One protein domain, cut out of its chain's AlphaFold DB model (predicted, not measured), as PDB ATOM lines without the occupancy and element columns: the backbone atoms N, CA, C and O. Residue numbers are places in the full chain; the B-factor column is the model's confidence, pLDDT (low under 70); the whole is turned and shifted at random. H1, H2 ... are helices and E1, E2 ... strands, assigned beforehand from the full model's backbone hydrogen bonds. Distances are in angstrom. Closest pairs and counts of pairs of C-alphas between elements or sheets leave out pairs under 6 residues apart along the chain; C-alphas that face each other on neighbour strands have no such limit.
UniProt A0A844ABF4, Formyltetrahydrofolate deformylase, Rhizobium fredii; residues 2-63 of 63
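AT A GLANCE: This is residues 2 to 63 of the 63 residues of the protein "Formyltetrahydrofolate deformylase" of Rhizobium fredii (UniProt A0A844ABF4). One long helix, H1, has a small two-stranded hairpin, E1 and E2, at its last end, and the two make a corner like an L. Before the helix, residues 2 to 8 run alongside H1 at a distance; after the hairpin, residues 50 to 63 trail off with no named element, and of these residues 58 to 63 stick out. The printed part has 62 residues, with one named helix and two named strands in the order H1, E1, E2; the sheet, E1 - E2, is antiparallel and the class is mixed, helices and strands. The whole is loose, with a radius of gyration of the C-alphas of 15.0 A, and flat, spanning 41 by 36 by 16 A.

IN THESE COORDINATES: H1 is residues 13 to 36, 35.0 A from its first C-alpha at (100.127, 205.606, 220.410) to its last at (83.816, 175.867, 211.968). E1 is residues 40 to 43, 9.7 A long. E2 is residues 46 to 49, 9.8 A long, with C-alpha 49 at (77.094, 182.086, 219.640).

HOW THE PARTS SIT: In H1 every O i to N i+4 pair is within hydrogen-bond range. A tight link of 3 residues joins H1 to E1, and their closest C-alphas, those of Ala 34 and Cys 40, are 6.2 A apart. The closest C-alphas of H1 and E2 are those of Ala 34 and Val 49, at 7.2 A. E1 and E2 form a hairpin with a tight link of 2 residues, antiparallel at 149 degrees between their directions. N 41 and O 48 are within hydrogen-bond range at 2.9 A, and N 48 and O 41 at 2.8 A.

THE WHOLE: The two C-alphas farthest apart, those of Ala 10 and Gly 44, are 41.8 A apart. Residues 9 to 14 and 58 to 63 stand free. The printed part has no cut and ends at residue 63, the chain's last. The mean pLDDT of the printed part is 78.5, and residues 2 to 3 and 55 to 63 are under 70.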
ATOM      1  N   GLN A   2      83.417 189.478 223.278       62.44
ATOM      2  CA  GLN A   2      84.240 190.644 222.951       62.44
ATOM      3  C   GLN A   2      85.379 190.712 223.969       62.44
ATOM      4  O   GLN A   2      85.125 190.500 225.152       62.44
ATOM      5  N   ASP A   3      86.604 190.959 223.509       68.12
ATOM      6  CA  ASP A   3      87.755 191.118 224.399       68.12
ATOM      7  C   ASP A   3      88.061 192.591 224.637       68.12
ATOM      8  O   ASP A   3      87.840 193.428 223.759       68.12
ATOM      9  N   ILE A   4      88.580 192.893 225.821       71.00
ATOM     10  CA  ILE A   4      88.977 194.241 226.220       71.00
ATOM     11  C   ILE A   4      90.404 194.199 226.761       71.00
ATOM     12  O   ILE A   4      90.728 193.408 227.643       71.00
ATOM     13  N   ALA A   5      91.264 195.080 226.262       72.12
ATOM     14  CA  ALA A   5      92.607 195.239 226.804       72.12
ATOM     15  C   ALA A   5      92.639 196.335 227.876       72.12
ATOM     16  O   ALA A   5      91.988 197.374 227.750       72.12
ATOM     17  N   ARG A   6      93.422 196.115 228.940       74.06
ATOM     18  CA  ARG A   6      93.689 197.148 229.949       74.06
ATOM     19  C   ARG A   6      94.720 198.140 229.417       74.06
ATOM     20  O   ARG A   6      95.770 197.737 228.931       74.06
ATOM     21  N   ILE A   7      94.422 199.425 229.579       73.88
ATOM     22  CA  ILE A   7      95.262 200.544 229.147       73.88
ATOM     23  C   ILE A   7      95.840 201.262 230.370       73.88
ATOM     24  O   ILE A   7      95.172 201.384 231.401       73.88
ATOM     25  N   THR A   8      97.070 201.760 230.257       76.19
ATOM     26  CA  THR A   8      97.696 202.650 231.243       76.19
ATOM     27  C   THR A   8      98.212 203.925 230.575       76.19
ATOM     28  O   THR A   8      98.568 203.928 229.403       76.19
ATOM     29  N   HIS A   9      98.291 205.019 231.334       71.25
ATOM     30  CA  HIS A   9      98.727 206.337 230.843       71.25
ATOM     31  C   HIS A   9     100.205 206.400 230.415       71.25
ATOM     32  O   HIS A   9     100.641 207.420 229.894       71.25
ATOM     33  N   ALA A  10     100.975 205.333 230.648       72.19
ATOM     34  CA  ALA A  10     102.371 205.215 230.238       72.19
ATOM     35  C   ALA A  10     102.541 204.693 228.797       72.19
ATOM     36  O   ALA A  10     103.667 204.615 228.316       72.19
ATOM     37  N   GLN A  11     101.448 204.313 228.125       72.06
ATOM     38  CA  GLN A  11     101.477 203.715 226.790       72.06
ATOM     39  C   GLN A  11     101.428 204.780 225.693       72.06
ATOM     40  O   GLN A  11     100.619 205.713 225.731       72.06
ATOM     41  N   SER A  12     102.308 204.625 224.709       75.31
ATOM     42  CA  SER A  12     102.370 205.455 223.512       75.31
ATOM     43  C   SER A  12     101.278 205.074 222.505       75.31
ATOM     44  O   SER A  12     100.627 204.033 222.614       75.31
ATOM     45  N   ALA A  13     101.080 205.905 221.480       75.12
ATOM     46  CA  ALA A  13     100.127 205.606 220.410       75.12
ATOM     47  C   ALA A  13     100.450 204.293 219.668       75.12
ATOM     48  O   ALA A  13      99.539 203.596 219.227       75.12
ATOM     49  N   GLU A  14     101.732 203.942 219.554       76.38
ATOM     50  CA  GLU A  14     102.185 202.715 218.895       76.38
ATOM     51  C   GLU A  14     101.868 201.466 219.731       76.38
ATOM     52  O   GLU A  14     101.436 200.446 219.188       76.38
ATOM     53  N   ASP A  15     101.940 201.582 221.061       75.69
ATOM     54  CA  ASP A  15     101.553 200.509 221.981       75.69
ATOM     55  C   ASP A  15     100.060 200.171 221.849       75.69
ATOM     56  O   ASP A  15      99.685 198.997 221.849       75.69
ATOM     57  N   TYR A  16      99.194 201.173 221.647       76.88
ATOM     58  CA  TYR A  16      97.763 200.937 221.409       76.88
ATOM     59  C   TYR A  16      97.485 200.182 220.113       76.88
ATOM     60  O   TYR A  16      96.576 199.351 220.076       76.88
ATOM     61  N   VAL A  17      98.267 200.432 219.062       79.88
ATOM     62  CA  VAL A  17      98.135 199.701 217.794       79.88
ATOM     63  C   VAL A  17      98.524 198.237 217.980       79.88
ATOM     64  O   VAL A  17      97.821 197.357 217.483       79.88
ATOM     65  N   SER A  18      99.605 197.959 218.715       81.31
ATOM     66  CA  SER A  18     100.013 196.582 219.013       81.31
ATOM     67  C   SER A  18      98.944 195.847 219.825       81.31
ATOM     68  O   SER A  18      98.519 194.760 219.447       81.31
ATOM     69  N   ILE A  19      98.436 196.482 220.883       82.38
ATOM     70  CA  ILE A  19      97.390 195.913 221.741       82.38
ATOM     71  C   ILE A  19      96.104 195.646 220.949       82.38
ATOM     72  O   ILE A  19      95.480 194.598 221.115       82.38
ATOM     73  N   GLY A  20      95.715 196.570 220.066       83.56
ATOM     74  CA  GLY A  20      94.558 196.397 219.189       83.56
ATOM     75  C   GLY A  20      94.704 195.181 218.272       83.56
ATOM     76  O   GLY A  20      93.791 194.361 218.195       83.56
ATOM     77  N   ARG A  21      95.876 195.010 217.647       85.12
ATOM     78  CA  ARG A  21      96.165 193.852 216.781       85.12
ATOM     79  C   ARG A  21      96.097 192.525 217.530       85.12
ATOM     80  O   ARG A  21      95.570 191.547 216.990       85.12
ATOM     81  N   ASP A  22      96.601 192.483 218.759       84.56
ATOM     82  CA  ASP A  22      96.568 191.274 219.585       84.56
ATOM     83  C   ASP A  22      95.127 190.900 219.957       84.56
ATOM     84  O   ASP A  22      94.716 189.744 219.802       84.56
ATOM     85  N   VAL A  23      94.324 191.889 220.364       84.12
ATOM     86  CA  VAL A  23      92.895 191.712 220.662       84.12
ATOM     87  C   VAL A  23      92.129 191.227 219.430       84.12
ATOM     88  O   VAL A  23      91.386 190.245 219.512       84.12
ATOM     89  N   GLU A  24      92.324 191.866 218.275       85.38
ATOM     90  CA  GLU A  24      91.677 191.480 217.016       85.38
ATOM     91  C   GLU A  24      92.017 190.040 216.626       85.38
ATOM     92  O   GLU A  24      91.119 189.258 216.304       85.38
ATOM     93  N   SER A  25      93.293 189.660 216.734       87.75
ATOM     94  CA  SER A  25      93.761 188.309 216.412       87.75
ATOM     95  C   SER A  25      93.109 187.255 217.311       87.75
ATOM     96  O   SER A  25      92.622 186.229 216.828       87.75
ATOM     97  N   GLN A  26      93.021 187.519 218.617       85.81
ATOM     98  CA  GLN A  26      92.399 186.605 219.580       85.81
ATOM     99  C   GLN A  26      90.877 186.502 219.405       85.81
ATOM    100  O   GLN A  26      90.292 185.418 219.527       85.81
ATOM    101  N   VAL A  27      90.195 187.621 219.152       86.06
ATOM    102  CA  VAL A  27      88.747 187.634 218.891       86.06
ATOM    103  C   VAL A  27      88.434 186.898 217.589       86.06
ATOM    104  O   VAL A  27      87.528 186.059 217.571       86.06
ATOM    105  N   LEU A  28      89.211 187.140 216.531       87.38
ATOM    106  CA  LEU A  28      89.030 186.485 215.239       87.38
ATOM    107  C   LEU A  28      89.238 184.972 215.341       87.38
ATOM    108  O   LEU A  28      88.384 184.213 214.885       87.38
ATOM    109  N   ALA A  29      90.309 184.518 215.997       87.69
ATOM    110  CA  ALA A  29      90.573 183.092 216.184       87.69
ATOM    111  C   ALA A  29      89.405 182.375 216.891       87.69
ATOM    112  O   ALA A  29      88.953 181.316 216.450       87.69
ATOM    113  N   ARG A  30      88.844 182.985 217.946       85.12
ATOM    114  CA  ARG A  30      87.672 182.439 218.655       85.12
ATOM    115  C   ARG A  30      86.412 182.432 217.787       85.12
ATOM    116  O   ARG A  30      85.642 181.473 217.860       85.12
ATOM    117  N   ALA A  31      86.195 183.471 216.979       87.06
ATOM    118  CA  ALA A  31      85.057 183.550 216.066       87.06
ATOM    119  C   ALA A  31      85.135 182.479 214.968       87.06
ATOM    120  O   ALA A  31      84.148 181.784 214.724       87.06
ATOM    121  N   VAL A  32      86.317 182.286 214.371       89.38
ATOM    122  CA  VAL A  32      86.573 181.224 213.387       89.38
ATOM    123  C   VAL A  32      86.342 179.853 214.016       89.38
ATOM    124  O   VAL A  32      85.601 179.051 213.455       89.38
ATOM    125  N   HIS A  33      86.877 179.607 215.215       89.00
ATOM    126  CA  HIS A  33      86.643 178.365 215.955       89.00
ATOM    127  C   HIS A  33      85.142 178.113 216.199       89.00
ATOM    128  O   HIS A  33      84.637 177.018 215.973       89.00
ATOM    129  N   ALA A  34      84.372 179.123 216.613       87.69
ATOM    130  CA  ALA A  34      82.925 178.964 216.770       87.69
ATOM    131  C   ALA A  34      82.202 178.695 215.436       87.69
ATOM    132  O   ALA A  34      81.263 177.899 215.401       87.69
ATOM    133  N   HIS A  35      82.658 179.313 214.345       89.75
ATOM    134  CA  HIS A  35      82.068 179.152 213.019       89.75
ATOM    135  C   HIS A  35      82.273 177.739 212.453       89.75
ATOM    136  O   HIS A  35      81.297 177.102 212.059       89.75
ATOM    137  N   ILE A  36      83.504 177.214 212.485       92.81
ATOM    138  CA  ILE A  36      83.816 175.867 211.968       92.81
ATOM    139  C   ILE A  36      83.153 174.750 212.784       92.81
ATOM    140  O   ILE A  36      82.883 173.676 212.259       92.81
ATOM    141  N   HIS A  37      82.858 175.007 214.061       90.94
ATOM    142  CA  HIS A  37      82.145 174.073 214.932       90.94
ATOM    143  C   HIS A  37      80.620 174.256 214.893       90.94
ATOM    144  O   HIS A  37      79.926 173.713 215.751       90.94
ATOM    145  N   HIS A  38      80.086 175.015 213.927       89.19
ATOM    146  CA  HIS A  38      78.649 175.258 213.748       89.19
ATOM    147  C   HIS A  38      77.949 175.817 214.998       89.19
ATOM    148  O   HIS A  38      76.799 175.494 215.289       89.19
ATOM    149  N   ARG A  39      78.640 176.682 215.751       89.94
ATOM    150  CA  ARG A  39      78.117 177.299 216.984       89.94
ATOM    151  C   ARG A  39      77.607 178.727 216.792       89.94
ATOM    152  O   ARG A  39      77.202 179.341 217.775       89.94
ATOM    153  N   CYS A  40      77.615 179.251 215.564       90.06
ATOM    154  CA  CYS A  40      77.174 180.607 215.227       90.06
ATOM    155  C   CYS A  40      75.847 180.583 214.459       90.06
ATOM    156  O   CYS A  40      75.783 180.034 213.360       90.06
ATOM    157  N   PHE A  41      74.818 181.238 215.000       91.94
ATOM    158  CA  PHE A  41      73.477 181.300 214.416       91.94
ATOM    159  C   PHE A  41      73.048 182.751 214.196       91.94
ATOM    160  O   PHE A  41      73.098 183.571 215.114       91.94
ATOM    161  N   ILE A  42      72.619 183.079 212.978       92.56
ATOM    162  CA  ILE A  42      72.169 184.428 212.618       92.56
ATOM    163  C   ILE A  42      70.762 184.657 213.181       92.56
ATOM    164  O   ILE A  42      69.859 183.856 212.959       92.56
ATOM    165  N   ASN A  43      70.574 185.771 213.886       90.62
ATOM    166  CA  ASN A  43      69.294 186.234 214.409       90.62
ATOM    167  C   ASN A  43      69.061 187.687 213.969       90.62
ATOM    168  O   ASN A  43      69.430 188.634 214.670       90.62
ATOM    169  N   GLY A  44      68.498 187.859 212.769       93.75
ATOM    170  CA  GLY A  44      68.317 189.174 212.153       93.75
ATOM    171  C   GLY A  44      69.655 189.897 211.976       93.75
ATOM    172  O   GLY A  44      70.504 189.448 211.212       93.75
ATOM    173  N   ASN A  45      69.850 191.002 212.704       93.56
ATOM    174  CA  ASN A  45      71.085 191.798 212.689       93.56
ATOM    175  C   ASN A  45      72.100 191.419 213.787       93.56
ATOM    176  O   ASN A  45      73.080 192.136 213.988       93.56
ATOM    177  N   ARG A  46      71.863 190.334 214.530       90.12
ATOM    178  CA  ARG A  46      72.747 189.831 215.592       90.12
ATOM    179  C   ARG A  46      73.127 188.380 215.326       90.12
ATOM    180  O   ARG A  46      72.489 187.692 214.535       90.12
ATOM    181  N   VAL A  47      74.153 187.901 216.024       90.38
ATOM    182  CA  VAL A  47      74.575 186.497 215.990       90.38
ATOM    183  C   VAL A  47      74.516 185.929 217.401       90.38
ATOM    184  O   VAL A  47      75.064 186.515 218.335       90.38
ATOM    185  N   VAL A  48      73.851 184.788 217.556       90.50
ATOM    186  CA  VAL A  48      73.870 183.983 218.779       90.50
ATOM    187  C   VAL A  48      75.012 182.980 218.655       90.50
ATOM    188  O   VAL A  48      75.072 182.226 217.684       90.50
ATOM    189  N   VAL A  49      75.931 182.982 219.621       88.38
ATOM    190  CA  VAL A  49      77.094 182.086 219.640       88.38
ATOM    191  C   VAL A  49      77.018 181.191 220.869       88.38
ATOM    192  O   VAL A  49      77.034 181.692 221.992       88.38
ATOM    193  N   PHE A  50      76.966 179.874 220.674       87.62
ATOM    194  CA  PHE A  50      77.026 178.928 221.788       87.62
ATOM    195  C   PHE A  50      78.468 178.813 222.293       87.62
ATOM    196  O   PHE A  50      79.364 178.552 221.482       87.62
ATOM    197  N   PRO A  51      78.732 178.988 223.601       79.75
ATOM    198  CA  PRO A  51      80.065 178.789 224.151       79.75
ATOM    199  C   PRO A  51      80.457 177.315 223.999       79.75
ATOM    200  O   PRO A  51      79.592 176.439 224.003       79.75
ATOM    201  N   PRO A  52      81.741 177.003 223.816       78.62
ATOM    202  CA  PRO A  52      82.175 175.633 223.770       78.62
ATOM    203  C   PRO A  52      82.361 175.117 225.189       78.62
ATOM    204  O   PRO A  52      82.349 175.870 226.166       78.62
ATOM    205  N   SER A  53      82.581 173.814 225.282       78.19
ATOM    206  CA  SER A  53      82.984 173.153 226.512       78.19
ATOM    207  C   SER A  53      84.225 173.831 227.123       78.19
ATOM    208  O   SER A  53      85.119 174.260 226.379       78.19
ATOM    209  N   PRO A  54      84.304 173.936 228.464       72.56
ATOM    210  CA  PRO A  54      85.481 174.467 229.147       72.56
ATOM    211  C   PRO A  54      86.770 173.800 228.639       72.56
ATOM    212  O   PRO A  54      86.814 172.583 228.495       72.56
ATOM    213  N   GLY A  55      87.801 174.595 228.330       65.19
ATOM    214  CA  GLY A  55      89.115 174.101 227.878       65.19
ATOM    215  C   GLY A  55      89.287 173.892 226.367       65.19
ATOM    216  O   GLY A  55      90.410 173.797 225.894       65.19
ATOM    217  N   SER A  56      88.218 173.921 225.575       64.81
ATOM    218  CA  SER A  56      88.271 173.703 224.112       64.81
ATOM    219  C   SER A  56      88.996 174.785 223.292       64.81
ATOM    220  O   SER A  56      89.304 174.561 222.127       64.81
ATOM    221  N   TYR A  57      89.254 175.963 223.868       58.16
ATOM    222  CA  TYR A  57      90.018 177.033 223.214       58.16
ATOM    223  C   TYR A  57      91.518 176.979 223.512       58.16
ATOM    224  O   TYR A  57      92.288 177.698 222.874       58.16
ATOM    225  N   ALA A  58      91.934 176.186 224.504       57.38
ATOM    226  CA  ALA A  58      93.340 176.007 224.816       57.38
ATOM    227  C   ALA A  58      93.938 175.092 223.745       57.38
ATOM    228  O   ALA A  58      93.839 173.872 223.816       57.38
ATOM    229  N   SER A  59      94.514 175.699 222.709       49.38
ATOM    230  CA  SER A  59      95.398 174.982 221.799       49.38
ATOM    231  C   SER A  59      96.524 174.359 222.629       49.38
ATOM    232  O   SER A  59      97.334 175.083 223.203       49.38
ATOM    233  N   GLU A  60      96.604 173.027 222.672       51.66
ATOM    234  CA  GLU A  60      97.684 172.264 223.328       51.66
ATOM    235  C   GLU A  60      99.074 172.493 222.689       51.66
ATOM    236  O   GLU A  60     100.047 171.846 223.060       51.66
ATOM    237  N   ARG A  61      99.192 173.398 221.706       45.09
ATOM    238  CA  ARG A  61     100.418 173.671 220.936       45.09
ATOM    239  C   ARG A  61     100.929 175.104 221.052       45.09
ATOM    240  O   ARG A  61     101.554 175.609 220.123       45.09
ATOM    241  N   MET A  62     100.658 175.770 222.166       45.91
ATOM    242  CA  MET A  62     101.338 177.019 222.511       45.91
ATOM    243  C   MET A  62     102.245 176.755 223.714       45.91
ATOM    244  O   MET A  62     101.926 177.102 224.848       45.91
ATOM    245  N   GLY A  63     103.335 176.042 223.432       37.00
ATOM    246  CA  GLY A  63     104.460 175.734 224.309       37.00
ATOM    247  C   GLY A  63     105.719 175.624 223.466       37.00
ATOM    248  O   GLY A  63     105.598 175.116 222.327       37.00
TER     249      GLY A  63